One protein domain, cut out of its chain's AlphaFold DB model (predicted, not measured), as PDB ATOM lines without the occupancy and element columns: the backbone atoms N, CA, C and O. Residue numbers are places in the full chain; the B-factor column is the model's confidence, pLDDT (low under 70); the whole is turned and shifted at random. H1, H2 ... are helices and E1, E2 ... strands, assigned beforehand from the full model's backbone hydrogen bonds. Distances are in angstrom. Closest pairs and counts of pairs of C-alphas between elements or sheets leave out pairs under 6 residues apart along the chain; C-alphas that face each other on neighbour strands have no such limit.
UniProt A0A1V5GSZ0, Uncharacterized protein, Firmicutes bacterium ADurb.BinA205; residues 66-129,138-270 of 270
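Overview. This is residues 66 to 129 and 138 to 270 of the 270 residues of an uncharacterized protein of Firmicutes bacterium ADurb.BinA205 (UniProt A0A1V5GSZ0). A twisted seven-stranded sheet makes the core, with a head of three helices at one end: H2 packs on one face of the sheet, and H3 and H1 lie beyond it. On the other face H4 packs between this sheet and the small hairpin E2 and E3; the sheet with H2 and H4 makes three layers, helices on both faces. The 197 printed residues include four named helices and nine named strands, in the order E1 E2 E3 E4 E5 H1 H2 H3 E6 E7 E8 E9 H4; named elements hold 97 residues, under half, and the class is mixed, helices and strands. The large sheet is mixed, in the order E1 E6 E7 E8 E9 E5 E4. The whole is compact, with a radius of gyration of the C-alphas of 17.9 A, and elongated in outline, 56 by 33 by 32 A.

Along the chain. E1 is residues 67 to 69, beginning at C-alpha 67 (39.771, -4.557, 43.429). E2 is residues 80 to 83, E3 87 to 91 and E4 106 to 109; E5, residues 116 to 124, is 24.4 A long. H1 is residues 145 to 154, H2 163 to 172, and H3, residues 183 to 196, is 19.8 A long. E6, residues 202 to 208, E7, 211 to 217, E8, 234 to 240, and E9, 245 to 252, measure 19.4, 19.4, 19.3 and 23.1 A. H4, residues 256 to 264, ends at C-alpha 264 (31.736, -14.656, 38.259).

Arrangement. Edge strand E1 is parallel to E6, with N 68 and O 203 2.8 A apart. E6 E7 E8 E9 form a meander, each strand the antiparallel neighbour of the one before; N 206 and O 213, N 214 and O 238, and N 247 and O 239 are 3.0, 2.9 and 2.8 A apart. E5 is antiparallel to E9, N 118 to O 250 being 2.9 A, and to edge strand E4, N 117 to O 108 being 2.8 A. E2 and E3 form a hairpin, with N 82 and O 89 2.9 A apart. The closest C-alphas of E3 and H4 are Val 91 and Ile 262, 5.9 A. H2 is on the large sheet at a height of 9.2 A. H3 touches H2 with residues 189 to 193 alone, the closest C-alphas being Val 170 and Lys 193, 5.6 A. H1 touches H3, at Ala 151 and Ala 185, 4.3 A between C-alphas. In H1, H2, H3 and H4 every O i to N i+4 pair is within hydrogen-bond range.

Size, cuts and confidence. The C-alphas farthest apart, Glu 101 and Glu 180, are 57.6 A apart. Residues 130 to 137 are not printed; C-alphas 129 and 138 are 15.2 A apart across the cut. The links E3 to E4 and E7 to E8 are long. Residues 127 to 129 and 222 to 231 have pLDDT under 70.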
ATOM      1  N   THR A  66      41.848  -0.206  43.065       97.31
ATOM      2  CA  THR A  66      41.560  -1.255  44.044       97.31
ATOM      3  C   THR A  66      40.664  -2.297  43.385       97.31
ATOM      4  O   THR A  66      39.960  -1.991  42.418       97.31
ATOM      5  N   ALA A  67      40.690  -3.529  43.894       96.88
ATOM      6  CA  ALA A  67      39.771  -4.557  43.429       96.88
ATOM      7  C   ALA A  67      38.350  -4.266  43.932       96.88
ATOM      8  O   ALA A  67      38.109  -4.146  45.135       96.88
ATOM      9  N   GLN A  68      37.402  -4.176  43.008       97.12
ATOM     10  CA  GLN A  68      35.976  -4.144  43.307       97.12
ATOM     11  C   GLN A  68      35.498  -5.568  43.599       97.12
ATOM     12  O   GLN A  68      35.951  -6.520  42.968       97.12
ATOM     13  N   THR A  69      34.555  -5.744  44.521       97.19
ATOM     14  CA  THR A  69      33.887  -7.044  44.670       97.19
ATOM     15  C   THR A  69      33.133  -7.373  43.382       97.19
ATOM     16  O   THR A  69      32.424  -6.515  42.850       97.19
ATOM     17  N   MET A  70      33.295  -8.598  42.875       95.94
ATOM     18  CA  MET A  70      32.503  -9.102  41.756       95.94
ATOM     19  C   MET A  70      31.013  -8.999  42.118       95.94
ATOM     20  O   MET A  70      30.640  -9.431  43.212       95.94
ATOM     21  N   PRO A  71      30.158  -8.416  41.262       94.94
ATOM     22  CA  PRO A  71      28.732  -8.358  41.546       94.94
ATOM     23  C   PRO A  71      28.121  -9.761  41.642       94.94
ATOM     24  O   PRO A  71      28.522 -10.671  40.920       94.94
ATOM     25  N   ASP A  72      27.118  -9.917  42.506       93.19
ATOM     26  CA  ASP A  72      26.316 -11.137  42.549       93.19
ATOM     27  C   ASP A  72      25.391 -11.178  41.329       93.19
ATOM     28  O   ASP A  72      24.591 -10.261  41.111       93.19
ATOM     29  N   PHE A  73      25.464 -12.262  40.559       94.44
ATOM     30  CA  PHE A  73      24.623 -12.474  39.388       94.44
ATOM     31  C   PHE A  73      23.738 -13.708  39.545       94.44
ATOM     32  O   PHE A  73      24.158 -14.745  40.057       94.44
ATOM     33  N   GLU A  74      22.506 -13.607  39.049       95.31
ATOM     34  CA  GLU A  74      21.692 -14.782  38.750       95.31
ATOM     35  C   GLU A  74      22.140 -15.324  37.390       95.31
ATOM     36  O   GLU A  74      22.069 -14.617  36.383       95.31
ATOM     37  N   ILE A  75      22.655 -16.554  37.377       95.19
ATOM     38  CA  ILE A  75      23.112 -17.200  36.146       95.19
ATOM     39  C   ILE A  75      21.890 -17.740  35.399       95.19
ATOM     40  O   ILE A  75      21.101 -18.462  36.014       95.19
ATOM     41  N   PRO A  76      21.703 -17.406  34.108       95.38
ATOM     42  CA  PRO A  76      20.555 -17.887  33.351       95.38
ATOM     43  C   PRO A  76      20.488 -19.420  33.286       95.38
ATOM     44  O   PRO A  76      21.495 -20.088  33.062       95.38
ATOM     45  N   ASP A  77      19.284 -19.978  33.442       96.38
ATOM     46  CA  ASP A  77      19.047 -21.434  33.473       96.38
ATOM     47  C   ASP A  77      19.440 -22.163  32.174       96.38
ATOM     48  O   ASP A  77      19.609 -23.384  32.169       96.38
ATOM     49  N   ASP A  78      19.508 -21.444  31.053       96.75
ATOM     50  CA  ASP A  78      19.871 -21.975  29.740       96.75
ATOM     51  C   ASP A  78      21.381 -21.956  29.475       96.75
ATOM     52  O   ASP A  78      21.829 -22.519  28.475       96.75
ATOM     53  N   TRP A  79      22.172 -21.348  30.362       97.94
ATOM     54  CA  TRP A  79      23.624 -21.421  30.286       97.94
ATOM     55  C   TRP A  79      24.112 -22.832  30.595       97.94
ATOM     56  O   TRP A  79      23.497 -23.597  31.341       97.94
ATOM     57  N   HIS A  80      25.258 -23.177  30.023       98.19
ATOM     58  CA  HIS A  80      25.876 -24.481  30.209       98.19
ATOM     59  C   HIS A  80      27.331 -24.331  30.635       98.19
ATOM     60  O   HIS A  80      27.960 -23.297  30.417       98.19
ATOM     61  N   GLU A  81      27.857 -25.368  31.276       97.81
ATOM     62  CA  GLU A  81      29.232 -25.390  31.760       97.81
ATOM     63  C   GLU A  81      30.193 -25.833  30.649       97.81
ATOM     64  O   GLU A  81      29.982 -26.869  30.011       97.81
ATOM     65  N   LEU A  82      31.274 -25.075  30.464       96.81
ATOM     66  CA  LEU A  82      32.431 -25.449  29.654       96.81
ATOM     67  C   LEU A  82      33.686 -25.514  30.522       96.81
ATOM     68  O   LEU A  82      33.796 -24.851  31.555       96.81
ATOM     69  N   SER A  83      34.657 -26.319  30.089       94.50
ATOM     70  CA  SER A  83      35.917 -26.502  30.800       94.50
ATOM     71  C   SER A  83      37.064 -26.868  29.862       94.50
ATOM     72  O   SER A  83      36.870 -27.577  28.878       94.50
ATOM     73  N   ASN A  84      38.277 -26.435  30.214       91.62
ATOM     74  CA  ASN A  84      39.528 -26.907  29.612       91.62
ATOM     75  C   ASN A  84      40.271 -27.958  30.467       91.62
ATOM     76  O   ASN A  84      41.424 -28.277  30.183       91.62
ATOM     77  N   GLY A  85      39.651 -28.449  31.541       91.31
ATOM     78  CA  GLY A  85      40.254 -29.365  32.509       91.31
ATOM     79  C   GLY A  85      41.037 -28.708  33.653       91.31
ATOM     80  O   GLY A  85      41.450 -29.439  34.546       91.31
ATOM     81  N   THR A  86      41.226 -27.381  33.655       92.31
ATOM     82  CA  THR A  86      41.829 -26.631  34.784       92.31
ATOM     83  C   THR A  86      40.899 -25.555  35.333       92.31
ATOM     84  O   THR A  86      40.894 -25.274  36.526       92.31
ATOM     85  N   ILE A  87      40.109 -24.938  34.458       94.38
ATOM     86  CA  ILE A  87      39.057 -23.988  34.792       94.38
ATOM     87  C   ILE A  87      37.729 -24.544  34.266       94.38
ATOM     88  O   ILE A  87      37.687 -25.143  33.183       94.38
ATOM     89  N   SER A  88      36.643 -24.330  35.008       96.38
ATOM     90  CA  SER A  88      35.284 -24.359  34.461       96.38
ATOM     91  C   SER A  88      34.586 -23.014  34.611       96.38
ATOM     92  O   SER A  88      34.970 -22.180  35.433       96.38
ATOM     93  N   MET A  89      33.588 -22.793  33.761       97.44
ATOM     94  CA  MET A  89      32.753 -21.594  33.761       97.44
ATOM     95  C   MET A  89      31.409 -21.893  33.093       97.44
ATOM     96  O   MET A  89      31.326 -22.768  32.228       97.44
ATOM     97  N   TYR A  90      30.371 -21.146  33.459       97.94
ATOM     98  CA  TYR A  90      29.095 -21.152  32.751       97.94
ATOM     99  C   TYR A  90      29.102 -20.092  31.652       97.94
ATOM    100  O   TYR A  90      29.569 -18.969  31.856       97.94
ATOM    101  N   VAL A  91      28.563 -20.451  30.491       98.19
ATOM    102  CA  VAL A  91      28.483 -19.591  29.305       98.19
ATOM    103  C   VAL A  91      27.112 -19.704  28.629       98.19
ATOM    104  O   VAL A  91      26.415 -20.709  28.825       98.19
ATOM    105  N   PRO A  92      26.726 -18.715  27.797       97.75
ATOM    106  CA  PRO A  92      25.538 -18.808  26.954       97.75
ATOM    107  C   PRO A  92      25.470 -20.100  26.127       97.75
ATOM    108  O   PRO A  92      26.490 -20.644  25.709       97.75
ATOM    109  N   ALA A  93      24.250 -20.588  25.882       96.81
ATOM    110  CA  ALA A  93      23.969 -21.873  25.226       96.81
ATOM    111  C   ALA A  93      24.583 -22.050  23.824       96.81
ATOM    112  O   ALA A  93      24.715 -23.176  23.356       96.81
ATOM    113  N   ASP A  94      24.891 -20.955  23.134       96.81
ATOM    114  CA  ASP A  94      25.425 -20.917  21.770       96.81
ATOM    115  C   ASP A  94      26.961 -20.833  21.709       96.81
ATOM    116  O   ASP A  94      27.533 -20.809  20.614       96.81
ATOM    117  N   VAL A  95      27.634 -20.766  22.861       97.94
ATOM    118  CA  VAL A  95      29.096 -20.782  22.961       97.94
ATOM    119  C   VAL A  95      29.586 -22.224  22.940       97.94
ATOM    120  O   VAL A  95      29.189 -23.027  23.767       97.94
ATOM    121  N   GLU A  96      30.496 -22.542  22.026       97.44
ATOM    122  CA  GLU A  96      30.979 -23.911  21.825       97.44
ATOM    123  C   GLU A  96      32.502 -23.992  21.971       97.44
ATOM    124  O   GLU A  96      33.225 -23.014  21.737       97.44
ATOM    125  N   ASP A  97      33.005 -25.185  22.301       95.75
ATOM    126  CA  ASP A  97      34.433 -25.500  22.225       95.75
ATOM    127  C   ASP A  97      34.873 -25.665  20.770       95.75
ATOM    128  O   ASP A  97      34.440 -26.562  20.046       95.75
ATOM    129  N   ILE A  98      35.769 -24.778  20.345       95.25
ATOM    130  CA  ILE A  98      36.372 -24.794  19.014       95.25
ATOM    131  C   ILE A  98      37.895 -24.953  19.078       95.25
ATOM    132  O   ILE A  98      38.616 -24.580  18.141       95.25
ATOM    133  N   SER A  99      38.401 -25.444  20.209       91.19
ATOM    134  CA  SER A  99      39.814 -25.729  20.411       91.19
ATOM    135  C   SER A  99      40.304 -26.697  19.338       91.19
ATOM    136  O   SER A  99      39.633 -27.656  18.960       91.19
ATOM    137  N   SER A 100      41.502 -26.443  18.816       88.00
ATOM    138  CA  SER A 100      42.134 -27.385  17.893       88.00
ATOM    139  C   SER A 100      42.643 -28.598  18.666       88.00
ATOM    140  O   SER A 100      43.256 -28.441  19.722       88.00
ATOM    141  N   GLU A 101      42.421 -29.800  18.135       84.75
ATOM    142  CA  GLU A 101      42.924 -31.036  18.740       84.75
ATOM    143  C   GLU A 101      44.449 -30.948  18.949       84.75
ATOM    144  O   GLU A 101      45.196 -30.634  18.021       84.75
ATOM    145  N   GLY A 102      44.910 -31.184  20.181       76.81
ATOM    146  CA  GLY A 102      46.328 -31.097  20.555       76.81
ATOM    147  C   GLY A 102      46.860 -29.685  20.842       76.81
ATOM    148  O   GLY A 102      48.054 -29.542  21.101       76.81
ATOM    149  N   SER A 103      46.013 -28.650  20.815       82.25
ATOM    150  CA  SER A 103      46.379 -27.297  21.253       82.25
ATOM    151  C   SER A 103      46.640 -27.255  22.762       82.25
ATOM    152  O   SER A 103      45.882 -27.827  23.541       82.25
ATOM    153  N   SER A 104      47.681 -26.530  23.183       80.75
ATOM    154  CA  SER A 104      47.925 -26.203  24.597       80.75
ATOM    155  C   SER A 104      46.981 -25.123  25.135       80.75
ATOM    156  O   SER A 104      46.973 -24.854  26.331       80.75
ATOM    157  N   MET A 105      46.214 -24.491  24.247       88.12
ATOM    158  CA  MET A 105      45.290 -23.401  24.549       88.12
ATOM    159  C   MET A 105      43.868 -23.828  24.208       88.12
ATOM    160  O   MET A 105      43.644 -24.452  23.162       88.12
ATOM    161  N   SER A 106      42.919 -23.431  25.049       92.50
ATOM    162  CA  SER A 106      41.497 -23.698  24.835       92.50
ATOM    163  C   SER A 106      40.775 -22.456  24.355       92.50
ATOM    164  O   SER A 106      41.095 -21.335  24.761       92.50
ATOM    165  N   LYS A 107      39.803 -22.658  23.471       95.69
ATOM    166  CA  LYS A 107      39.065 -21.582  22.833       95.69
ATOM    167  C   LYS A 107      37.577 -21.902  22.785       95.69
ATOM    168  O   LYS A 107      37.175 -22.848  22.113       95.69
ATOM    169  N   PHE A 108      36.781 -21.038  23.402       96.44
ATOM    170  CA  PHE A 108      35.324 -21.097  23.378       96.44
ATOM    171  C   PHE A 108      34.779 -19.856  22.673       96.44
ATOM    172  O   PHE A 108      35.246 -18.743  22.925       96.44
ATOM    173  N   GLN A 109      33.844 -20.024  21.741       96.75
ATOM    174  CA  GLN A 109      33.211 -18.889  21.061       96.75
ATOM    175  C   GLN A 109      31.823 -19.270  20.544       96.75
ATOM    176  O   GLN A 109      31.602 -20.425  20.181       96.75
ATOM    177  N   ASN A 110      30.933 -18.290  20.414       95.12
ATOM    178  CA  ASN A 110      29.727 -18.444  19.601       95.12
ATOM    179  C   ASN A 110      29.985 -18.102  18.120       95.12
ATOM    180  O   ASN A 110      31.058 -17.620  17.739       95.12
ATOM    181  N   GLU A 111      29.012 -18.397  17.252       92.56
ATOM    182  CA  GLU A 111      29.165 -18.286  15.791       92.56
ATOM    183  C   GLU A 111      29.481 -16.851  15.334       92.56
ATOM    184  O   GLU A 111      30.340 -16.643  14.467       92.56
ATOM    185  N   ASP A 112      28.828 -15.856  15.943       90.00
ATOM    186  CA  ASP A 112      29.020 -14.438  15.624       90.00
ATOM    187  C   ASP A 112      30.225 -13.799  16.342       90.00
ATOM    188  O   ASP A 112      30.621 -12.681  15.995       90.00
ATOM    189  N   LYS A 113      30.864 -14.544  17.258       86.50
ATOM    190  CA  LYS A 113      32.032 -14.148  18.062       86.50
ATOM    191  C   LYS A 113      31.768 -12.954  18.978       86.50
ATOM    192  O   LYS A 113      32.710 -12.237  19.328       86.50
ATOM    193  N   SER A 114      30.507 -12.717  19.335       88.25
ATOM    194  CA  SER A 114      30.149 -11.744  20.368       88.25
ATOM    195  C   SER A 114      30.635 -12.190  21.744       88.25
ATOM    196  O   SER A 114      31.075 -11.343  22.519       88.25
ATOM    197  N   VAL A 115      30.661 -13.504  21.995       94.50
ATOM    198  CA  VAL A 115      31.343 -14.113  23.138       94.50
ATOM    199  C   VAL A 115      32.583 -14.860  22.658       94.50
ATOM    200  O   VAL A 115      32.539 -15.677  21.734       94.50
ATOM    201  N   PHE A 116      33.716 -14.567  23.290       94.62
ATOM    202  CA  PHE A 116      35.004 -15.177  22.994       94.62
ATOM    203  C   PHE A 116      35.781 -15.393  24.282       94.62
ATOM    204  O   PHE A 116      35.992 -14.455  25.050       94.62
ATOM    205  N   ILE A 117      36.258 -16.617  24.478       95.81
ATOM    206  CA  ILE A 117      37.059 -17.011  25.629       95.81
ATOM    207  C   ILE A 117      38.287 -17.754  25.130       95.81
ATOM    208  O   ILE A 117      38.188 -18.670  24.311       95.81
ATOM    209  N   PHE A 118      39.453 -17.357  25.621       93.69
ATOM    210  CA  PHE A 118      40.725 -17.964  25.263       93.69
ATOM    211  C   PHE A 118      41.564 -18.202  26.508       93.69
ATOM    212  O   PHE A 118      41.954 -17.245  27.171       93.69
ATOM    213  N   ILE A 119      41.838 -19.466  26.820       92.31
ATOM    214  CA  ILE A 119      42.613 -19.865  27.999       92.31
ATOM    215  C   ILE A 119      44.034 -20.214  27.560       92.31
ATOM    216  O   ILE A 119      44.228 -21.095  26.719       92.31
ATOM    217  N   MET A 120      45.014 -19.515  28.135       83.50
ATOM    218  CA  MET A 120      46.421 -19.557  27.713       83.50
ATOM    219  C   MET A 120      47.251 -20.636  28.427       83.50
ATOM    220  O   MET A 120      48.342 -20.962  27.969       83.50
ATOM    221  N   GLY A 121      46.715 -21.245  29.488       76.38
ATOM    222  CA  GLY A 121      47.401 -22.255  30.297       76.38
ATOM    223  C   GLY A 121      47.823 -21.712  31.664       76.38
ATOM    224  O   GLY A 121      47.313 -20.684  32.110       76.38
ATOM    225  N   ALA A 122      48.708 -22.445  32.342       86.38
ATOM    226  CA  ALA A 122      49.242 -22.082  33.653       86.38
ATOM    227  C   ALA A 122      50.495 -21.215  33.504       86.38
ATOM    228  O   ALA A 122      51.440 -21.617  32.823       86.38
ATOM    229  N   ASN A 123      50.515 -20.076  34.184       85.75
ATOM    230  CA  ASN A 123      51.702 -19.266  34.396       85.75
ATOM    231  C   ASN A 123      52.302 -19.640  35.755       85.75
ATOM    232  O   ASN A 123      51.658 -19.449  36.787       85.75
ATOM    233  N   ASP A 124      53.511 -20.204  35.739       86.50
ATOM    234  CA  ASP A 124      54.298 -20.485  36.942       86.50
ATOM    235  C   ASP A 124      55.227 -19.303  37.225       86.50
ATOM    236  O   ASP A 124      56.217 -19.075  36.529       86.50
ATOM    237  N   TRP A 125      54.885 -18.556  38.266       82.75
ATOM    238  CA  TRP A 125      55.578 -17.355  38.716       82.75
ATOM    239  C   TRP A 125      56.707 -17.645  39.709       82.75
ATOM    240  O   TRP A 125      57.361 -16.715  40.176       82.75
ATOM    241  N   SER A 126      56.947 -18.914  40.058       77.25
ATOM    242  CA  SER A 126      58.031 -19.290  40.972       77.25
ATOM    243  C   SER A 126      59.413 -19.198  40.323       77.25
ATOM    244  O   SER A 126      60.416 -19.043  41.020       77.25
ATOM    245  N   VAL A 127      59.468 -19.264  38.990       63.53
ATOM    246  CA  VAL A 127      60.682 -19.071  38.201       63.53
ATOM    247  C   VAL A 127      60.710 -17.621  37.732       63.53
ATOM    248  O   VAL A 127      60.421 -17.312  36.578       63.53
ATOM    249  N   THR A 128      61.067 -16.703  38.628       55.16
ATOM    250  CA  THR A 128      61.627 -15.427  38.174       55.16
ATOM    251  C   THR A 128      62.895 -15.798  37.423       55.16
ATOM    252  O   THR A 128      63.754 -16.438  38.020       55.16
ATOM    253  N   ALA A 129      62.974 -15.522  36.123       47.88
ATOM    254  CA  ALA A 129      64.132 -15.869  35.315       47.88
ATOM    255  C   ALA A 129      65.408 -15.312  35.968       47.88
ATOM    256  O   ALA A 129      65.745 -14.141  35.824       47.88
ATOM    257  N   GLU A 138      66.135  -2.162  33.625       77.12
ATOM    258  CA  GLU A 138      67.074  -1.125  33.183       77.12
ATOM    259  C   GLU A 138      66.385   0.245  33.095       77.12
ATOM    260  O   GLU A 138      66.948   1.247  33.543       77.12
ATOM    261  N   TYR A 139      65.151   0.284  32.579       75.69
ATOM    262  CA  TYR A 139      64.356   1.512  32.476       75.69
ATOM    263  C   TYR A 139      63.709   1.940  33.804       75.69
ATOM    264  O   TYR A 139      63.556   3.139  34.049       75.69
ATOM    265  N   PHE A 140      63.367   0.985  34.674       81.38
ATOM    266  CA  PHE A 140      62.738   1.215  35.980       81.38
ATOM    267  C   PHE A 140      63.493   0.484  37.107       81.38
ATOM    268  O   PHE A 140      62.966  -0.455  37.712       81.38
ATOM    269  N   PRO A 141      64.730   0.897  37.436       83.94
ATOM    270  CA  PRO A 141      65.550   0.233  38.453       83.94
ATOM    271  C   PRO A 141      64.944   0.293  39.864       83.94
ATOM    272  O   PRO A 141      65.278  -0.536  40.718       83.94
ATOM    273  N   GLU A 142      64.046   1.243  40.132       84.12
ATOM    274  CA  GLU A 142      63.281   1.293  41.379       84.12
ATOM    275  C   GLU A 142      62.293   0.125  41.539       84.12
ATOM    276  O   GLU A 142      61.908  -0.167  42.666       84.12
ATOM    277  N   LEU A 143      61.926  -0.567  40.451       86.00
ATOM    278  CA  LEU A 143      60.963  -1.678  40.450       86.00
ATOM    279  C   LEU A 143      61.602  -3.061  40.584       86.00
ATOM    280  O   LEU A 143      60.900  -4.069  40.507       86.00
ATOM    281  N   LYS A 144      62.916  -3.133  40.822       86.56
ATOM    282  CA  LYS A 144      63.574  -4.395  41.186       86.56
ATOM    283  C   LYS A 144      62.876  -5.031  42.383       86.56
ATOM    284  O   LYS A 144      62.500  -4.328  43.319       86.56
ATOM    285  N   GLU A 145      62.788  -6.358  42.384       85.19
ATOM    286  CA  GLU A 145      62.042  -7.110  43.398       85.19
ATOM    287  C   GLU A 145      62.444  -6.743  44.833       85.19
ATOM    288  O   GLU A 145      61.585  -6.488  45.667       85.19
ATOM    289  N   GLU A 146      63.744  -6.589  45.116       88.00
ATOM    290  CA  GLU A 146      64.229  -6.143  46.432       88.00
ATOM    291  C   GLU A 146      63.625  -4.791  46.861       88.00
ATOM    292  O   GLU A 146      63.212  -4.621  48.012       88.00
ATOM    293  N   ASN A 147      63.553  -3.830  45.937       90.38
ATOM    294  CA  ASN A 147      63.035  -2.489  46.200       90.38
ATOM    295  C   ASN A 147      61.512  -2.504  46.352       90.38
ATOM    296  O   ASN A 147      60.988  -1.887  47.281       90.38
ATOM    297  N   THR A 148      60.817  -3.240  45.484       91.31
ATOM    298  CA  THR A 148      59.362  -3.428  45.546       91.31
ATOM    299  C   THR A 148      58.965  -4.113  46.852       91.31
ATOM    300  O   THR A 148      58.134  -3.588  47.595       91.31
ATOM    301  N   ALA A 149      59.621  -5.221  47.206       92.69
ATOM    302  CA  ALA A 149      59.384  -5.940  48.451       92.69
ATOM    303  C   ALA A 149      59.625  -5.050  49.672       92.69
ATOM    304  O   ALA A 149      58.809  -5.013  50.597       92.69
ATOM    305  N   LYS A 150      60.728  -4.294  49.687       94.25
ATOM    306  CA  LYS A 150      61.024  -3.346  50.764       94.25
ATOM    307  C   LYS A 150      59.942  -2.272  50.882       94.25
ATOM    308  O   LYS A 150      59.477  -2.013  51.989       94.25
ATOM    309  N   ALA A 151      59.521  -1.681  49.765       96.31
ATOM    310  CA  ALA A 151      58.491  -0.647  49.736       96.31
ATOM    311  C   ALA A 151      57.145  -1.156  50.277       96.31
ATOM    312  O   ALA A 151      56.559  -0.522  51.155       96.31
ATOM    313  N   LEU A 152      56.683  -2.328  49.825       96.12
ATOM    314  CA  LEU A 152      55.440  -2.939  50.310       96.12
ATOM    315  C   LEU A 152      55.508  -3.245  51.817       96.12
ATOM    316  O   LEU A 152      54.579  -2.923  52.560       96.12
ATOM    317  N   ASN A 153      56.641  -3.771  52.293       95.56
ATOM    318  CA  ASN A 153      56.861  -4.042  53.715       95.56
ATOM    319  C   ASN A 153      56.909  -2.765  54.574       95.56
ATOM    320  O   ASN A 153      56.375  -2.748  55.683       95.56
ATOM    321  N   GLU A 154      57.511  -1.675  54.086       96.69
ATOM    322  CA  GLU A 154      57.531  -0.379  54.786       96.69
ATOM    323  C   GLU A 154      56.139   0.259  54.897       96.69
ATOM    324  O   GLU A 154      55.860   0.976  55.863       96.69
ATOM    325  N   LEU A 155      55.244  -0.039  53.951       96.38
ATOM    326  CA  LEU A 155      53.824   0.314  54.031       96.38
ATOM    327  C   LEU A 155      53.030  -0.597  54.982       96.38
ATOM    328  O   LEU A 155      51.870  -0.310  55.270       96.38
ATOM    329  N   GLY A 156      53.648  -1.662  55.504       96.25
ATOM    330  CA  GLY A 156      52.997  -2.647  56.365       96.25
ATOM    331  C   GLY A 156      52.033  -3.567  55.615       96.25
ATOM    332  O   GLY A 156      51.098  -4.081  56.229       96.25
ATOM    333  N   LEU A 157      52.231  -3.740  54.305       96.44
ATOM    334  CA  LEU A 157      51.425  -4.624  53.468       96.44
ATOM    335  C   LEU A 157      51.914  -6.069  53.596       96.44
ATOM    336  O   LEU A 157      53.110  -6.319  53.735       96.44
ATOM    337  N   ASP A 158      50.977  -7.013  53.545       93.44
ATOM    338  CA  ASP A 158      51.272  -8.444  53.628       93.44
ATOM    339  C   ASP A 158      51.761  -8.952  52.267       93.44
ATOM    340  O   ASP A 158      50.966  -9.236  51.370       93.44
ATOM    341  N   TYR A 159      53.083  -8.984  52.099       93.31
ATOM    342  CA  TYR A 159      53.749  -9.426  50.880       93.31
ATOM    343  C   TYR A 159      54.848 -10.436  51.210       93.31
ATOM    344  O   TYR A 159      55.811 -10.122  51.912       93.31
ATOM    345  N   ASP A 160      54.706 -11.651  50.682       89.00
ATOM    346  CA  ASP A 160      55.611 -12.780  50.934       89.00
ATOM    347  C   ASP A 160      56.493 -13.145  49.727       89.00
ATOM    348  O   ASP A 160      57.203 -14.150  49.767       89.00
ATOM    349  N   GLY A 161      56.468 -12.330  48.666       87.50
ATOM    350  CA  GLY A 161      57.206 -12.578  47.424       87.50
ATOM    351  C   GLY A 161      56.427 -13.367  46.370       87.50
ATOM    352  O   GLY A 161      56.937 -13.577  45.274       87.50
ATOM    353  N   THR A 162      55.212 -13.832  46.677       90.25
ATOM    354  CA  THR A 162      54.389 -14.593  45.726       90.25
ATOM    355  C   THR A 162      53.529 -13.690  44.847       90.25
ATOM    356  O   THR A 162      53.167 -12.570  45.220       90.25
ATOM    357  N   ARG A 163      53.138 -14.183  43.665       91.38
ATOM    358  CA  ARG A 163      52.291 -13.412  42.741       91.38
ATOM    359  C   ARG A 163      50.920 -13.097  43.344       91.38
ATOM    360  O   ARG A 163      50.428 -11.976  43.200       91.38
ATOM    361  N   ALA A 164      50.332 -14.054  44.060       91.94
ATOM    362  CA  ALA A 164      49.052 -13.859  44.733       91.94
ATOM    363  C   ALA A 164      49.139 -12.805  45.853       91.94
ATOM    364  O   ALA A 164      48.248 -11.956  45.965       91.94
ATOM    365  N   SER A 165      50.206 -12.810  46.667       94.25
ATOM    366  CA  SER A 165      50.381 -11.786  47.706       94.25
ATOM    367  C   SER A 165      50.706 -10.417  47.113       94.25
ATOM    368  O   SER A 165      50.218  -9.418  47.636       94.25
ATOM    369  N   PHE A 166      51.415 -10.351  45.977       95.31
ATOM    370  CA  PHE A 166      51.616  -9.100  45.239       95.31
ATOM    371  C   PHE A 166      50.274  -8.455  44.876       95.31
ATOM    372  O   PHE A 166      50.056  -7.296  45.218       95.31
ATOM    373  N   TYR A 167      49.352  -9.207  44.255       95.88
ATOM    374  CA  TYR A 167      48.017  -8.713  43.881       95.88
ATOM    375  C   TYR A 167      47.251  -8.173  45.088       95.88
ATOM    376  O   TYR A 167      46.759  -7.042  45.060       95.88
ATOM    377  N   LYS A 168      47.204  -8.958  46.171       95.69
ATOM    378  CA  LYS A 168      46.538  -8.570  47.423       95.69
ATOM    379  C   LYS A 168      47.148  -7.304  48.015       95.69
ATOM    380  O   LYS A 168      46.414  -6.382  48.364       95.69
ATOM    381  N   ALA A 169      48.475  -7.237  48.101       96.25
ATOM    382  CA  ALA A 169      49.189  -6.103  48.665       96.25
ATOM    383  C   ALA A 169      48.929  -4.837  47.847       96.25
ATOM    384  O   ALA A 169      48.451  -3.840  48.393       96.25
ATOM    385  N   VAL A 170      49.180  -4.871  46.535       96.12
ATOM    386  CA  VAL A 170      49.087  -3.662  45.714       96.12
ATOM    387  C   VAL A 170      47.650  -3.165  45.588       96.12
ATOM    388  O   VAL A 170      47.409  -1.975  45.758       96.12
ATOM    389  N   LEU A 171      46.660  -4.039  45.410       97.19
ATOM    390  CA  LEU A 171      45.257  -3.620  45.290       97.19
ATOM    391  C   LEU A 171      44.609  -3.199  46.626       97.19
ATOM    392  O   LEU A 171      43.465  -2.746  46.610       97.19
ATOM    393  N   SER A 172      45.310  -3.310  47.764       97.00
ATOM    394  CA  SER A 172      44.772  -2.967  49.094       97.00
ATOM    395  C   SER A 172      45.009  -1.523  49.552       97.00
ATOM    396  O   SER A 172      44.325  -1.062  50.466       97.00
ATOM    397  N   PHE A 173      45.951  -0.802  48.936       96.75
ATOM    398  CA  PHE A 173      46.282   0.576  49.314       96.75
ATOM    399  C   PHE A 173      45.812   1.594  48.269       96.75
ATOM    400  O   PHE A 173      45.599   1.263  47.104       96.75
ATOM    401  N   THR A 174      45.708   2.860  48.666       97.38
ATOM    402  CA  THR A 174      45.344   4.010  47.821       97.38
ATOM    403  C   THR A 174      46.216   5.220  48.153       97.38
ATOM    404  O   THR A 174      46.921   5.234  49.159       97.38
ATOM    405  N   SER A 175      46.117   6.301  47.379       96.38
ATOM    406  CA  SER A 175      46.776   7.589  47.661       96.38
ATOM    407  C   SER A 175      46.512   8.146  49.066       96.38
ATOM    408  O   SER A 175      47.303   8.947  49.566       96.38
ATOM    409  N   LYS A 176      45.447   7.702  49.747       96.81
ATOM    410  CA  LYS A 176      45.133   8.076  51.136       96.81
ATOM    411  C   LYS A 176      46.099   7.487  52.164       96.81
ATOM    412  O   LYS A 176      46.224   8.051  53.248       96.81
ATOM    413  N   ASP A 177      46.769   6.390  51.830       96.56
ATOM    414  CA  ASP A 177      47.741   5.719  52.699       96.56
ATOM    415  C   ASP A 177      49.124   6.393  52.643       96.56
ATOM    416  O   ASP A 177      50.020   6.108  53.447       96.56
ATOM    417  N   ARG A 178      49.295   7.346  51.716       97.00
ATOM    418  CA  ARG A 178      50.500   8.160  51.593       97.00
ATOM    419  C   ARG A 178      50.591   9.180  52.724       97.00
ATOM    420  O   ARG A 178      49.701   9.994  52.964       97.00
ATOM    421  N   THR A 179      51.745   9.206  53.366       96.25
ATOM    422  CA  THR A 179      52.140  10.154  54.407       96.25
ATOM    423  C   THR A 179      53.511  10.739  54.073       96.25
ATOM    424  O   THR A 179      54.230  10.231  53.217       96.25
ATOM    425  N   GLU A 180      53.933  11.781  54.788       96.06
ATOM    426  CA  GLU A 180      55.298  12.311  54.644       96.06
ATOM    427  C   GLU A 180      56.381  11.287  55.024       96.06
ATOM    428  O   GLU A 180      57.498  11.367  54.526       96.06
ATOM    429  N   LYS A 181      56.069  10.319  55.900       96.44
ATOM    430  CA  LYS A 181      57.047   9.348  56.419       96.44
ATOM    431  C   LYS A 181      57.274   8.150  55.505       96.44
ATOM    432  O   LYS A 181      58.354   7.580  55.549       96.44
ATOM    433  N   ASN A 182      56.264   7.762  54.734       96.56
ATOM    434  CA  ASN A 182      56.308   6.616  53.824       96.56
ATOM    435  C   ASN A 182      56.238   7.048  52.352       96.56
ATOM    436  O   ASN A 182      55.962   6.215  51.504       96.56
ATOM    437  N   ALA A 183      56.452   8.333  52.042       96.56
ATOM    438  CA  ALA A 183      56.284   8.883  50.698       96.56
ATOM    439  C   ALA A 183      57.093   8.126  49.632       96.56
ATOM    440  O   ALA A 183      56.542   7.776  48.601       96.56
ATOM    441  N   GLU A 184      58.366   7.830  49.899       96.38
ATOM    442  CA  GLU A 184      59.231   7.105  48.959       96.38
ATOM    443  C   GLU A 184      58.755   5.661  48.741       96.38
ATOM    444  O   GLU A 184      58.568   5.240  47.603       96.38
ATOM    445  N   ALA A 185      58.466   4.930  49.825       96.69
ATOM    446  CA  ALA A 185      57.907   3.580  49.752       96.69
ATOM    447  C   ALA A 185      56.551   3.558  49.025       96.69
ATOM    448  O   ALA A 185      56.296   2.687  48.198       96.69
ATOM    449  N   PHE A 186      55.698   4.547  49.296       97.31
ATOM    450  CA  PHE A 186      54.424   4.713  48.615       97.31
ATOM    451  C   PHE A 186      54.616   4.930  47.116       97.31
ATOM    452  O   PHE A 186      53.974   4.251  46.325       97.31
ATOM    453  N   ASP A 187      55.492   5.854  46.724       95.00
ATOM    454  CA  ASP A 187      55.687   6.215  45.322       95.00
ATOM    455  C   ASP A 187      56.254   5.012  44.526       95.00
ATOM    456  O   ASP A 187      55.808   4.758  43.406       95.00
ATOM    457  N   THR A 188      57.137   4.198  45.126       94.69
ATOM    458  CA  THR A 188      57.617   2.930  44.538       94.69
ATOM    459  C   THR A 188      56.510   1.877  44.438       94.69
ATOM    460  O   THR A 188      56.320   1.288  43.374       94.69
ATOM    461  N   ALA A 189      55.739   1.645  45.505       95.12
ATOM    462  CA  ALA A 189      54.643   0.671  45.489       95.12
ATOM    463  C   ALA A 189      53.530   1.071  44.505       95.12
ATOM    464  O   ALA A 189      52.982   0.225  43.798       95.12
ATOM    465  N   ALA A 190      53.200   2.364  44.434       95.75
ATOM    466  CA  ALA A 190      52.228   2.914  43.495       95.75
ATOM    467  C   ALA A 190      52.704   2.762  42.050       95.75
ATOM    468  O   ALA A 190      51.894   2.455  41.179       95.75
ATOM    469  N   LEU A 191      54.006   2.917  41.800       93.19
ATOM    470  CA  LEU A 191      54.583   2.645  40.491       93.19
ATOM    471  C   LEU A 191      54.518   1.151  40.145       93.19
ATOM    472  O   LEU A 191      54.073   0.818  39.052       93.19
ATOM    473  N   ALA A 192      54.877   0.255  41.071       92.31
ATOM    474  CA  ALA A 192      54.785  -1.195  40.862       92.31
ATOM    475  C   ALA A 192      53.346  -1.633  40.537       92.31
ATOM    476  O   ALA A 192      53.117  -2.350  39.561       92.31
ATOM    477  N   LYS A 193      52.360  -1.126  41.296       94.12
ATOM    478  CA  LYS A 193      50.932  -1.266  40.977       94.12
ATOM    479  C   LYS A 193      50.638  -0.731  39.577       94.12
ATOM    480  O   LYS A 193      50.059  -1.424  38.751       94.12
ATOM    481  N   GLY A 194      51.031   0.507  39.309       90.62
ATOM    482  CA  GLY A 194      50.743   1.181  38.056       90.62
ATOM    483  C   GLY A 194      51.234   0.437  36.830       90.62
ATOM    484  O   GLY A 194      50.510   0.358  35.846       90.62
ATOM    485  N   MET A 195      52.417  -0.165  36.914       86.81
ATOM    486  CA  MET A 195      52.972  -0.976  35.835       86.81
ATOM    487  C   MET A 195      52.238  -2.306  35.678       86.81
ATOM    488  O   MET A 195      51.909  -2.686  34.559       86.81
ATOM    489  N   ALA A 196      51.918  -2.980  36.786       87.38
ATOM    490  CA  ALA A 196      51.189  -4.246  36.754       87.38
ATOM    491  C   ALA A 196      49.749  -4.106  36.226       87.38
ATOM    492  O   ALA A 196      49.215  -5.055  35.657       87.38
ATOM    493  N   PHE A 197      49.129  -2.932  36.401       88.50
ATOM    494  CA  PHE A 197      47.731  -2.681  36.039       88.50
ATOM    495  C   PHE A 197      47.540  -1.556  35.014       88.50
ATOM    496  O   PHE A 197      46.452  -0.994  34.894       88.50
ATOM    497  N   LEU A 198      48.582  -1.211  34.257       86.19
ATOM    498  CA  LEU A 198      48.580  -0.032  33.389       86.19
ATOM    499  C   LEU A 198      47.393  -0.015  32.411       86.19
ATOM    500  O   LEU A 198      46.690   0.993  32.273       86.19
ATOM    501  N   THR A 199      47.159  -1.156  31.762       83.50
ATOM    502  CA  THR A 199      46.118  -1.366  30.746       83.50
ATOM    503  C   THR A 199      44.737  -1.655  31.329       83.50
ATOM    504  O   THR A 199      43.793  -1.836  30.560       83.50
ATOM    505  N   PHE A 200      44.616  -1.715  32.657       87.56
ATOM    506  CA  PHE A 200      43.412  -2.155  33.349       87.56
ATOM    507  C   PHE A 200      42.778  -0.992  34.122       87.56
ATOM    508  O   PHE A 200      43.240  -0.655  35.216       87.56
ATOM    509  N   PRO A 201      41.733  -0.338  33.578       87.62
ATOM    510  CA  PRO A 201      41.022   0.717  34.297       87.62
ATOM    511  C   PRO A 201      40.275   0.210  35.534       87.62
ATOM    512  O   PRO A 201      40.081   0.972  36.480       87.62
ATOM    513  N   GLU A 202      39.870  -1.060  35.547       93.12
ATOM    514  CA  GLU A 202      39.122  -1.663  36.645       93.12
ATOM    515  C   GLU A 202      39.553  -3.108  36.882       93.12
ATOM    516  O   GLU A 202      39.943  -3.828  35.961       93.12
ATOM    517  N   VAL A 203      39.421  -3.544  38.132       96.12
ATOM    518  CA  VAL A 203      39.659  -4.924  38.549       96.12
ATOM    519  C   VAL A 203      38.488  -5.366  39.407       96.12
ATOM    520  O   VAL A 203      38.121  -4.664  40.350       96.12
ATOM    521  N   TYR A 204      37.919  -6.522  39.094       97.69
ATOM    522  CA  TYR A 204      36.916  -7.194  39.913       97.69
ATOM    523  C   TYR A 204      37.529  -8.427  40.561       97.69
ATOM    524  O   TYR A 204      38.378  -9.079  39.962       97.69
ATOM    525  N   TYR A 205      37.096  -8.747  41.772       97.94
ATOM    526  CA  TYR A 205      37.608  -9.859  42.560       97.94
ATOM    527  C   TYR A 205      36.470 -10.698  43.127       97.94
ATOM    528  O   TYR A 205      35.500 -10.156  43.665       97.94
ATOM    529  N   HIS A 206      36.634 -12.015  43.079       95.94
ATOM    530  CA  HIS A 206      35.879 -12.925  43.928       95.94
ATOM    531  C   HIS A 206      36.743 -14.087  44.411       95.94
ATOM    532  O   HIS A 206      37.727 -14.467  43.777       95.94
ATOM    533  N   ASP A 207      36.331 -14.656  45.541       95.56
ATOM    534  CA  ASP A 207      36.802 -15.956  46.002       95.56
ATOM    535  C   ASP A 207      35.935 -17.043  45.357       95.56
ATOM    536  O   ASP A 207      34.701 -16.988  45.413       95.56
ATOM    537  N   ALA A 208      36.582 -18.017  44.726       94.38
ATOM    538  CA  ALA A 208      35.944 -19.215  44.206       94.38
ATOM    539  C   ALA A 208      36.514 -20.435  44.930       94.38
ATOM    540  O   ALA A 208      37.514 -21.012  44.514       94.38
ATOM    541  N   GLU A 209      35.861 -20.829  46.024       92.44
ATOM    542  CA  GLU A 209      36.204 -22.041  46.781       92.44
ATOM    543  C   GLU A 209      37.634 -22.003  47.363       92.44
ATOM    544  O   GLU A 209      38.311 -23.025  47.452       92.44
ATOM    545  N   GLY A 210      38.084 -20.822  47.809       93.12
ATOM    546  CA  GLY A 210      39.433 -20.608  48.344       93.12
ATOM    547  C   GLY A 210      40.489 -20.244  47.296       93.12
ATOM    548  O   GLY A 210      41.662 -20.114  47.650       93.12
ATOM    549  N   HIS A 211      40.089 -20.079  46.033       96.12
ATOM    550  CA  HIS A 211      40.937 -19.568  44.960       96.12
ATOM    551  C   HIS A 211      40.614 -18.106  44.663       96.12
ATOM    552  O   HIS A 211      39.452 -17.735  44.487       96.12
ATOM    553  N   ASP A 212      41.654 -17.278  44.576       96.75
ATOM    554  CA  ASP A 212      41.512 -15.868  44.234       96.75
ATOM    555  C   ASP A 212      41.336 -15.707  42.719       96.75
ATOM    556  O   ASP A 212      42.211 -16.099  41.943       96.75
ATOM    557  N   ILE A 213      40.224 -15.099  42.301       97.31
ATOM    558  CA  ILE A 213      39.925 -14.829  40.893       97.31
ATOM    559  C   ILE A 213      39.832 -13.319  40.681       97.31
ATOM    560  O   ILE A 213      39.028 -12.636  41.320       97.31
ATOM    561  N   TYR A 214      40.637 -12.799  39.756       97.62
ATOM    562  CA  TYR A 214      40.649 -11.391  39.370       97.62
ATOM    563  C   TYR A 214      40.246 -11.232  37.908       97.62
ATOM    564  O   TYR A 214      40.842 -11.846  37.026       97.62
ATOM    565  N   ALA A 215      39.271 -10.369  37.637       97.25
ATOM    566  CA  ALA A 215      38.861  -9.985  36.294       97.25
ATOM    567  C   ALA A 215      39.268  -8.533  36.022       97.25
ATOM    568  O   ALA A 215      38.672  -7.594  36.552       97.25
ATOM    569  N   HIS A 216      40.286  -8.350  35.186       94.94
ATOM    570  CA  HIS A 216      40.828  -7.044  34.827       94.94
ATOM    571  C   HIS A 216      40.145  -6.543  33.563       94.94
ATOM    572  O   HIS A 216      40.351  -7.105  32.484       94.94
ATOM    573  N   ALA A 217      39.321  -5.508  33.695       92.56
ATOM    574  CA  ALA A 217      38.694  -4.869  32.548       92.56
ATOM    575  C   ALA A 217      39.782  -4.328  31.620       92.56
ATOM    576  O   ALA A 217      40.752  -3.745  32.101       92.56
ATOM    577  N   TYR A 218      39.645  -4.513  30.310       87.00
ATOM    578  CA  TYR A 218      40.569  -3.919  29.353       87.00
ATOM    579  C   TYR A 218      39.901  -3.542  28.034       87.00
ATOM    580  O   TYR A 218      38.949  -4.151  27.551       87.00
ATOM    581  N   SER A 219      40.508  -2.553  27.395       80.94
ATOM    582  CA  SER A 219      40.162  -2.058  26.073       80.94
ATOM    583  C   SER A 219      40.914  -2.834  24.982       80.94
ATOM    584  O   SER A 219      42.113  -3.099  25.087       80.94
ATOM    585  N   ALA A 220      40.260  -3.152  23.858       74.75
ATOM    586  CA  ALA A 220      40.965  -3.716  22.695       74.75
ATOM    587  C   ALA A 220      42.059  -2.773  22.156       74.75
ATOM    588  O   ALA A 220      43.019  -3.221  21.522       74.75
ATOM    589  N   ALA A 221      41.880  -1.469  22.376       71.06
ATOM    590  CA  ALA A 221      42.833  -0.433  22.024       71.06
ATOM    591  C   ALA A 221      44.006  -0.407  23.025       71.06
ATOM    592  O   ALA A 221      45.150  -0.261  22.593       71.06
ATOM    593  N   ALA A 222      43.762  -0.701  24.308       69.44
ATOM    594  CA  ALA A 222      44.796  -0.750  25.345       69.44
ATOM    595  C   ALA A 222      45.864  -1.816  25.066       69.44
ATOM    596  O   ALA A 222      47.049  -1.540  25.227       69.44
ATOM    597  N   ILE A 223      45.488  -2.979  24.516       64.81
ATOM    598  CA  ILE A 223      46.464  -3.993  24.053       64.81
ATOM    599  C   ILE A 223      47.383  -3.439  22.947       64.81
ATOM    600  O   ILE A 223      48.520  -3.875  22.788       64.81
ATOM    601  N   LYS A 224      46.910  -2.462  22.170       64.44
ATOM    602  CA  LYS A 224      47.686  -1.789  21.119       64.44
ATOM    603  C   LYS A 224      48.374  -0.511  21.615       64.44
ATOM    604  O   LYS A 224      48.926   0.221  20.795       64.44
ATOM    605  N   GLY A 225      48.340  -0.246  22.922       60.12
ATOM    606  CA  GLY A 225      48.925   0.931  23.562       60.12
ATOM    607  C   GLY A 225      48.072   2.197  23.516       60.12
ATOM    608  O   GLY A 225      48.566   3.269  23.854       60.12
ATOM    609  N   ASP A 226      46.806   2.092  23.115       68.81
ATOM    610  CA  ASP A 226      45.840   3.182  23.224       68.81
ATOM    611  C   ASP A 226      45.045   3.035  24.525       68.81
ATOM    612  O   ASP A 226      44.118   2.235  24.628       68.81
ATOM    613  N   LEU A 227      45.454   3.804  25.531       64.75
ATOM    614  CA  LEU A 227      44.875   3.794  26.874       64.75
ATOM    615  C   LEU A 227      43.647   4.713  27.005       64.75
ATOM    616  O   LEU A 227      43.267   5.049  28.124       64.75
ATOM    617  N   SER A 228      43.051   5.169  25.896       64.19
ATOM    618  CA  SER A 228      41.798   5.926  25.956       64.19
ATOM    619  C   SER A 228      40.633   5.043  26.423       64.19
ATOM    620  O   SER A 228      40.525   3.877  26.034       64.19
ATOM    621  N   ASP A 229      39.767   5.610  27.270       56.00
ATOM    622  CA  ASP A 229      38.591   4.921  27.810       56.00
ATOM    623  C   ASP A 229      37.706   4.409  26.663       56.00
ATOM    624  O   ASP A 229      37.209   5.181  25.835       56.00
ATOM    625  N   SER A 230      37.504   3.094  26.608       55.75
ATOM    626  CA  SER A 230      36.625   2.430  25.641       55.75
ATOM    627  C   SER A 230      35.672   1.488  26.370       55.75
ATOM    628  O   SER A 230      35.875   1.207  27.541       55.75
ATOM    629  N   GLU A 231      34.642   0.982  25.692       63.59
ATOM    630  CA  GLU A 231      33.694   0.039  26.298       63.59
ATOM    631  C   GLU A 231      34.401  -1.207  26.869       63.59
ATOM    632  O   GLU A 231      35.021  -1.981  26.138       63.59
ATOM    633  N   ASP A 232      34.276  -1.400  28.184       71.94
ATOM    634  CA  ASP A 232      34.929  -2.461  28.960       71.94
ATOM    635  C   ASP A 232      34.119  -3.769  28.949       71.94
ATOM    636  O   ASP A 232      33.682  -4.274  29.985       71.94
ATOM    637  N   ASN A 233      33.869  -4.331  27.765       86.00
ATOM    638  CA  ASN A 233      33.240  -5.651  27.622       86.00
ATOM    639  C   ASN A 233      34.261  -6.795  27.509       86.00
ATOM    640  O   ASN A 233      33.922  -7.885  27.037       86.00
ATOM    641  N   ARG A 234      35.517  -6.543  27.899       91.56
ATOM    642  CA  ARG A 234      36.612  -7.514  27.839       91.56
ATOM    643  C   ARG A 234      37.359  -7.574  29.154       91.56
ATOM    644  O   ARG A 234      37.605  -6.545  29.779       91.56
ATOM    645  N   PHE A 235      37.746  -8.784  29.530       94.12
ATOM    646  CA  PHE A 235      38.384  -9.076  30.796       94.12
ATOM    647  C   PHE A 235      39.569 -10.010  30.614       94.12
ATOM    648  O   PHE A 235      39.481 -11.032  29.936       94.12
ATOM    649  N   TRP A 236      40.686  -9.642  31.227       94.06
ATOM    650  CA  TRP A 236      41.799 -10.541  31.466       94.06
ATOM    651  C   TRP A 236      41.569 -11.189  32.823       94.06
ATOM    652  O   TRP A 236      41.555 -10.506  33.845       94.06
ATOM    653  N   ILE A 237      41.353 -12.495  32.841       95.19
ATOM    654  CA  ILE A 237      41.110 -13.257  34.058       95.19
ATOM    655  C   ILE A 237      42.427 -13.842  34.548       95.19
ATOM    656  O   ILE A 237      43.082 -14.559  33.796       95.19
ATOM    657  N   GLY A 238      42.768 -13.564  35.802       95.25
ATOM    658  CA  GLY A 238      43.800 -14.270  36.555       95.25
ATOM    659  C   GLY A 238      43.158 -15.113  37.651       95.25
ATOM    660  O   GLY A 238      42.537 -14.562  38.558       95.25
ATOM    661  N   ALA A 239      43.273 -16.437  37.552       96.06
ATOM    662  CA  ALA A 239      42.743 -17.390  38.523       96.06
ATOM    663  C   ALA A 239      43.897 -18.111  39.234       96.06
ATOM    664  O   ALA A 239      44.608 -18.908  38.621       96.06
ATOM    665  N   PHE A 240      44.091 -17.840  40.525       96.12
ATOM    666  CA  PHE A 240      45.223 -18.369  41.291       96.12
ATOM    667  C   PHE A 240      44.937 -19.772  41.838       96.12
ATOM    668  O   PHE A 240      44.150 -19.951  42.771       96.12
ATOM    669  N   ALA A 241      45.607 -20.777  41.272       94.25
ATOM    670  CA  ALA A 241      45.539 -22.162  41.744       94.25
ATOM    671  C   ALA A 241      46.302 -22.343  43.062       94.25
ATOM    672  O   ALA A 241      45.877 -23.089  43.943       94.25
ATOM    673  N   ASP A 242      47.409 -21.622  43.200       94.06
ATOM    674  CA  ASP A 242      48.240 -21.535  44.395       94.06
ATOM    675  C   ASP A 242      48.950 -20.159  44.410       94.06
ATOM    676  O   ASP A 242      48.718 -19.354  43.502       94.06
ATOM    677  N   PRO A 243      49.792 -19.833  45.415       93.31
ATOM    678  CA  PRO A 243      50.421 -18.516  45.502       93.31
ATOM    679  C   PRO A 243      51.223 -18.070  44.263       93.31
ATOM    680  O   PRO A 243      51.354 -16.864  44.042       93.31
ATOM    681  N   ASN A 244      51.748 -19.007  43.463       89.94
ATOM    682  CA  ASN A 244      52.595 -18.732  42.299       89.94
ATOM    683  C   ASN A 244      52.089 -19.344  40.987       89.94
ATOM    684  O   ASN A 244      52.694 -19.084  39.954       89.94
ATOM    685  N   THR A 245      51.006 -20.115  40.986       92.19
ATOM    686  CA  THR A 245      50.407 -20.638  39.753       92.19
ATOM    687  C   THR A 245      49.134 -19.872  39.411       92.19
ATOM    688  O   THR A 245      48.135 -19.956  40.128       92.19
ATOM    689  N   GLU A 246      49.145 -19.162  38.285       92.94
ATOM    690  CA  GLU A 246      47.996 -18.413  37.765       92.94
ATOM    691  C   GLU A 246      47.508 -19.037  36.454       92.94
ATOM    692  O   GLU A 246      48.250 -19.119  35.478       92.94
ATOM    693  N   TYR A 247      46.244 -19.445  36.394       92.69
ATOM    694  CA  TYR A 247      45.590 -19.751  35.129       92.69
ATOM    695  C   TYR A 247      45.013 -18.479  34.527       92.69
ATOM    696  O   TYR A 247      44.274 -17.748  35.189       92.69
ATOM    697  N   THR A 248      45.309 -18.243  33.252       92.50
ATOM    698  CA  THR A 248      44.925 -16.993  32.601       92.50
ATOM    699  C   THR A 248      43.956 -17.209  31.449       92.50
ATOM    700  O   THR A 248      44.167 -18.076  30.592       92.50
ATOM    701  N   ALA A 249      42.919 -16.372  31.392       92.38
ATOM    702  CA  ALA A 249      41.971 -16.344  30.288       92.38
ATOM    703  C   ALA A 249      41.726 -14.921  29.773       92.38
ATOM    704  O   ALA A 249      41.686 -13.966  30.537       92.38
ATOM    705  N   MET A 250      41.507 -14.781  28.469       93.56
ATOM    706  CA  MET A 250      40.895 -13.590  27.887       93.56
ATOM    707  C   MET A 250      39.420 -13.866  27.641       93.56
ATOM    708  O   MET A 250      39.090 -14.855  26.991       93.56
ATOM    709  N   LEU A 251      38.559 -12.972  28.104       94.38
ATOM    710  CA  LEU A 251      37.114 -13.018  27.936       94.38
ATOM    711  C   LEU A 251      36.651 -11.749  27.222       94.38
ATOM    712  O   LEU A 251      37.046 -10.647  27.586       94.38
ATOM    713  N   ALA A 252      35.791 -11.893  26.226       94.12
ATOM    714  CA  ALA A 252      34.999 -10.814  25.658       94.12
ATOM    715  C   ALA A 252      33.549 -11.285  25.534       94.12
ATOM    716  O   ALA A 252      33.322 -12.452  25.213       94.12
ATOM    717  N   ALA A 253      32.595 -10.389  25.776       94.25
ATOM    718  CA  ALA A 253      31.166 -10.670  25.645       94.25
ATOM    719  C   ALA A 253      30.424  -9.502  24.975       94.25
ATOM    720  O   ALA A 253      31.019  -8.454  24.697       94.25
ATOM    721  N   HIS A 254      29.120  -9.637  24.724       90.06
ATOM    722  CA  HIS A 254      28.324  -8.576  24.103       90.06
ATOM    723  C   HIS A 254      28.250  -7.329  24.988       90.06
ATOM    724  O   HIS A 254      28.294  -6.202  24.495       90.06
ATOM    725  N   THR A 255      28.178  -7.529  26.304       92.31
ATOM    726  CA  THR A 255      28.127  -6.451  27.295       92.31
ATOM    727  C   THR A 255      29.111  -6.695  28.433       92.31
ATOM    728  O   THR A 255      29.528  -7.824  28.688       92.31
ATOM    729  N   LYS A 256      29.456  -5.627  29.158       93.25
ATOM    730  CA  LYS A 256      30.225  -5.727  30.403       93.25
ATOM    731  C   LYS A 256      29.526  -6.607  31.442       93.25
ATOM    732  O   LYS A 256      30.190  -7.380  32.117       93.25
ATOM    733  N   GLU A 257      28.203  -6.496  31.555       94.88
ATOM    734  CA  GLU A 257      27.404  -7.310  32.475       94.88
ATOM    735  C   GLU A 257      27.513  -8.799  32.134       94.88
ATOM    736  O   GLU A 257      27.868  -9.581  33.004       94.88
ATOM    737  N   GLU A 258      27.332  -9.172  30.865       96.12
ATOM    738  CA  GLU A 258      27.469 -10.564  30.408       96.12
ATOM    739  C   GLU A 258      28.886 -11.111  30.633       96.12
ATOM    740  O   GLU A 258      29.062 -12.243  31.080       96.12
ATOM    741  N   ALA A 259      29.918 -10.300  30.386       96.44
ATOM    742  CA  ALA A 259      31.291 -10.709  30.654       96.44
ATOM    743  C   ALA A 259      31.555 -10.898  32.159       96.44
ATOM    744  O   ALA A 259      32.178 -11.879  32.556       96.44
ATOM    745  N   LEU A 260      31.056 -10.003  33.016       96.88
ATOM    746  CA  LEU A 260      31.170 -10.161  34.468       96.88
ATOM    747  C   LEU A 260      30.350 -11.350  34.983       96.88
ATOM    748  O   LEU A 260      30.809 -12.039  35.890       96.88
ATOM    749  N   GLN A 261      29.194 -11.641  34.378       97.50
ATOM    750  CA  GLN A 261      28.412 -12.844  34.662       97.50
ATOM    751  C   GLN A 261      29.235 -14.101  34.382       97.50
ATOM    752  O   GLN A 261      29.412 -14.904  35.293       97.50
ATOM    753  N   ILE A 262      29.815 -14.238  33.182       97.81
ATOM    754  CA  ILE A 262      30.699 -15.373  32.854       97.81
ATOM    755  C   ILE A 262      31.867 -15.435  33.845       97.81
ATOM    756  O   ILE A 262      32.091 -16.480  34.457       97.81
ATOM    757  N   ALA A 263      32.566 -14.315  34.061       97.31
ATOM    758  CA  ALA A 263      33.715 -14.244  34.962       97.31
ATOM    759  C   ALA A 263      33.369 -14.677  36.395       97.31
ATOM    760  O   ALA A 263      34.137 -15.416  36.998       97.31
ATOM    761  N   SER A 264      32.195 -14.295  36.910       97.19
ATOM    762  CA  SER A 264      31.736 -14.656  38.259       97.19
ATOM    763  C   SER A 264      31.519 -16.160  38.467       97.19
ATOM    764  O   SER A 264      31.475 -16.630  39.603       97.19
ATOM    765  N   THR A 265      31.389 -16.927  37.379       97.50
ATOM    766  CA  THR A 265      31.208 -18.386  37.432       97.50
ATOM    767  C   THR A 265      32.506 -19.169  37.300       97.50
ATOM    768  O   THR A 265      32.475 -20.397  37.382       97.50
ATOM    769  N   ILE A 266      33.632 -18.481  37.089       96.81
ATOM    770  CA  ILE A 266      34.933 -19.117  36.908       96.81
ATOM    771  C   ILE A 266      35.341 -19.827  38.195       96.81
ATOM    772  O   ILE A 266      35.341 -19.250  39.284       96.81
ATOM    773  N   LYS A 267      35.724 -21.091  38.046       96.06
ATOM    774  CA  LYS A 267      36.251 -21.931  39.118       96.06
ATOM    775  C   LYS A 267      37.479 -22.670  38.640       96.06
ATOM    776  O   LYS A 267      37.557 -23.060  37.477       96.06
ATOM    777  N   ILE A 268      38.406 -22.913  39.555       95.12
ATOM    778  CA  ILE A 268      39.504 -23.844  39.323       95.12
ATOM    779  C   ILE A 268      38.996 -25.254  39.616       95.12
ATOM    780  O   ILE A 268      38.326 -25.484  40.620       95.12
ATOM    781  N   ILE A 269      39.291 -26.189  38.718       91.44
ATOM    782  CA  ILE A 269      38.919 -27.597  38.833       91.44
ATOM    783  C   ILE A 269      40.149 -28.469  38.584       91.44
ATOM    784  O   ILE A 269      40.935 -28.204  37.675       91.44
ATOM    785  N   GLY A 270      40.312 -29.512  39.396       72.38
ATOM    786  CA  GLY A 270      41.488 -30.390  39.385       72.38
ATOM    787  C   GLY A 270      41.989 -30.682  40.785       72.38
ATOM    788  O   GLY A 270      43.096 -31.256  40.875       72.38
TER     789      GLY A 270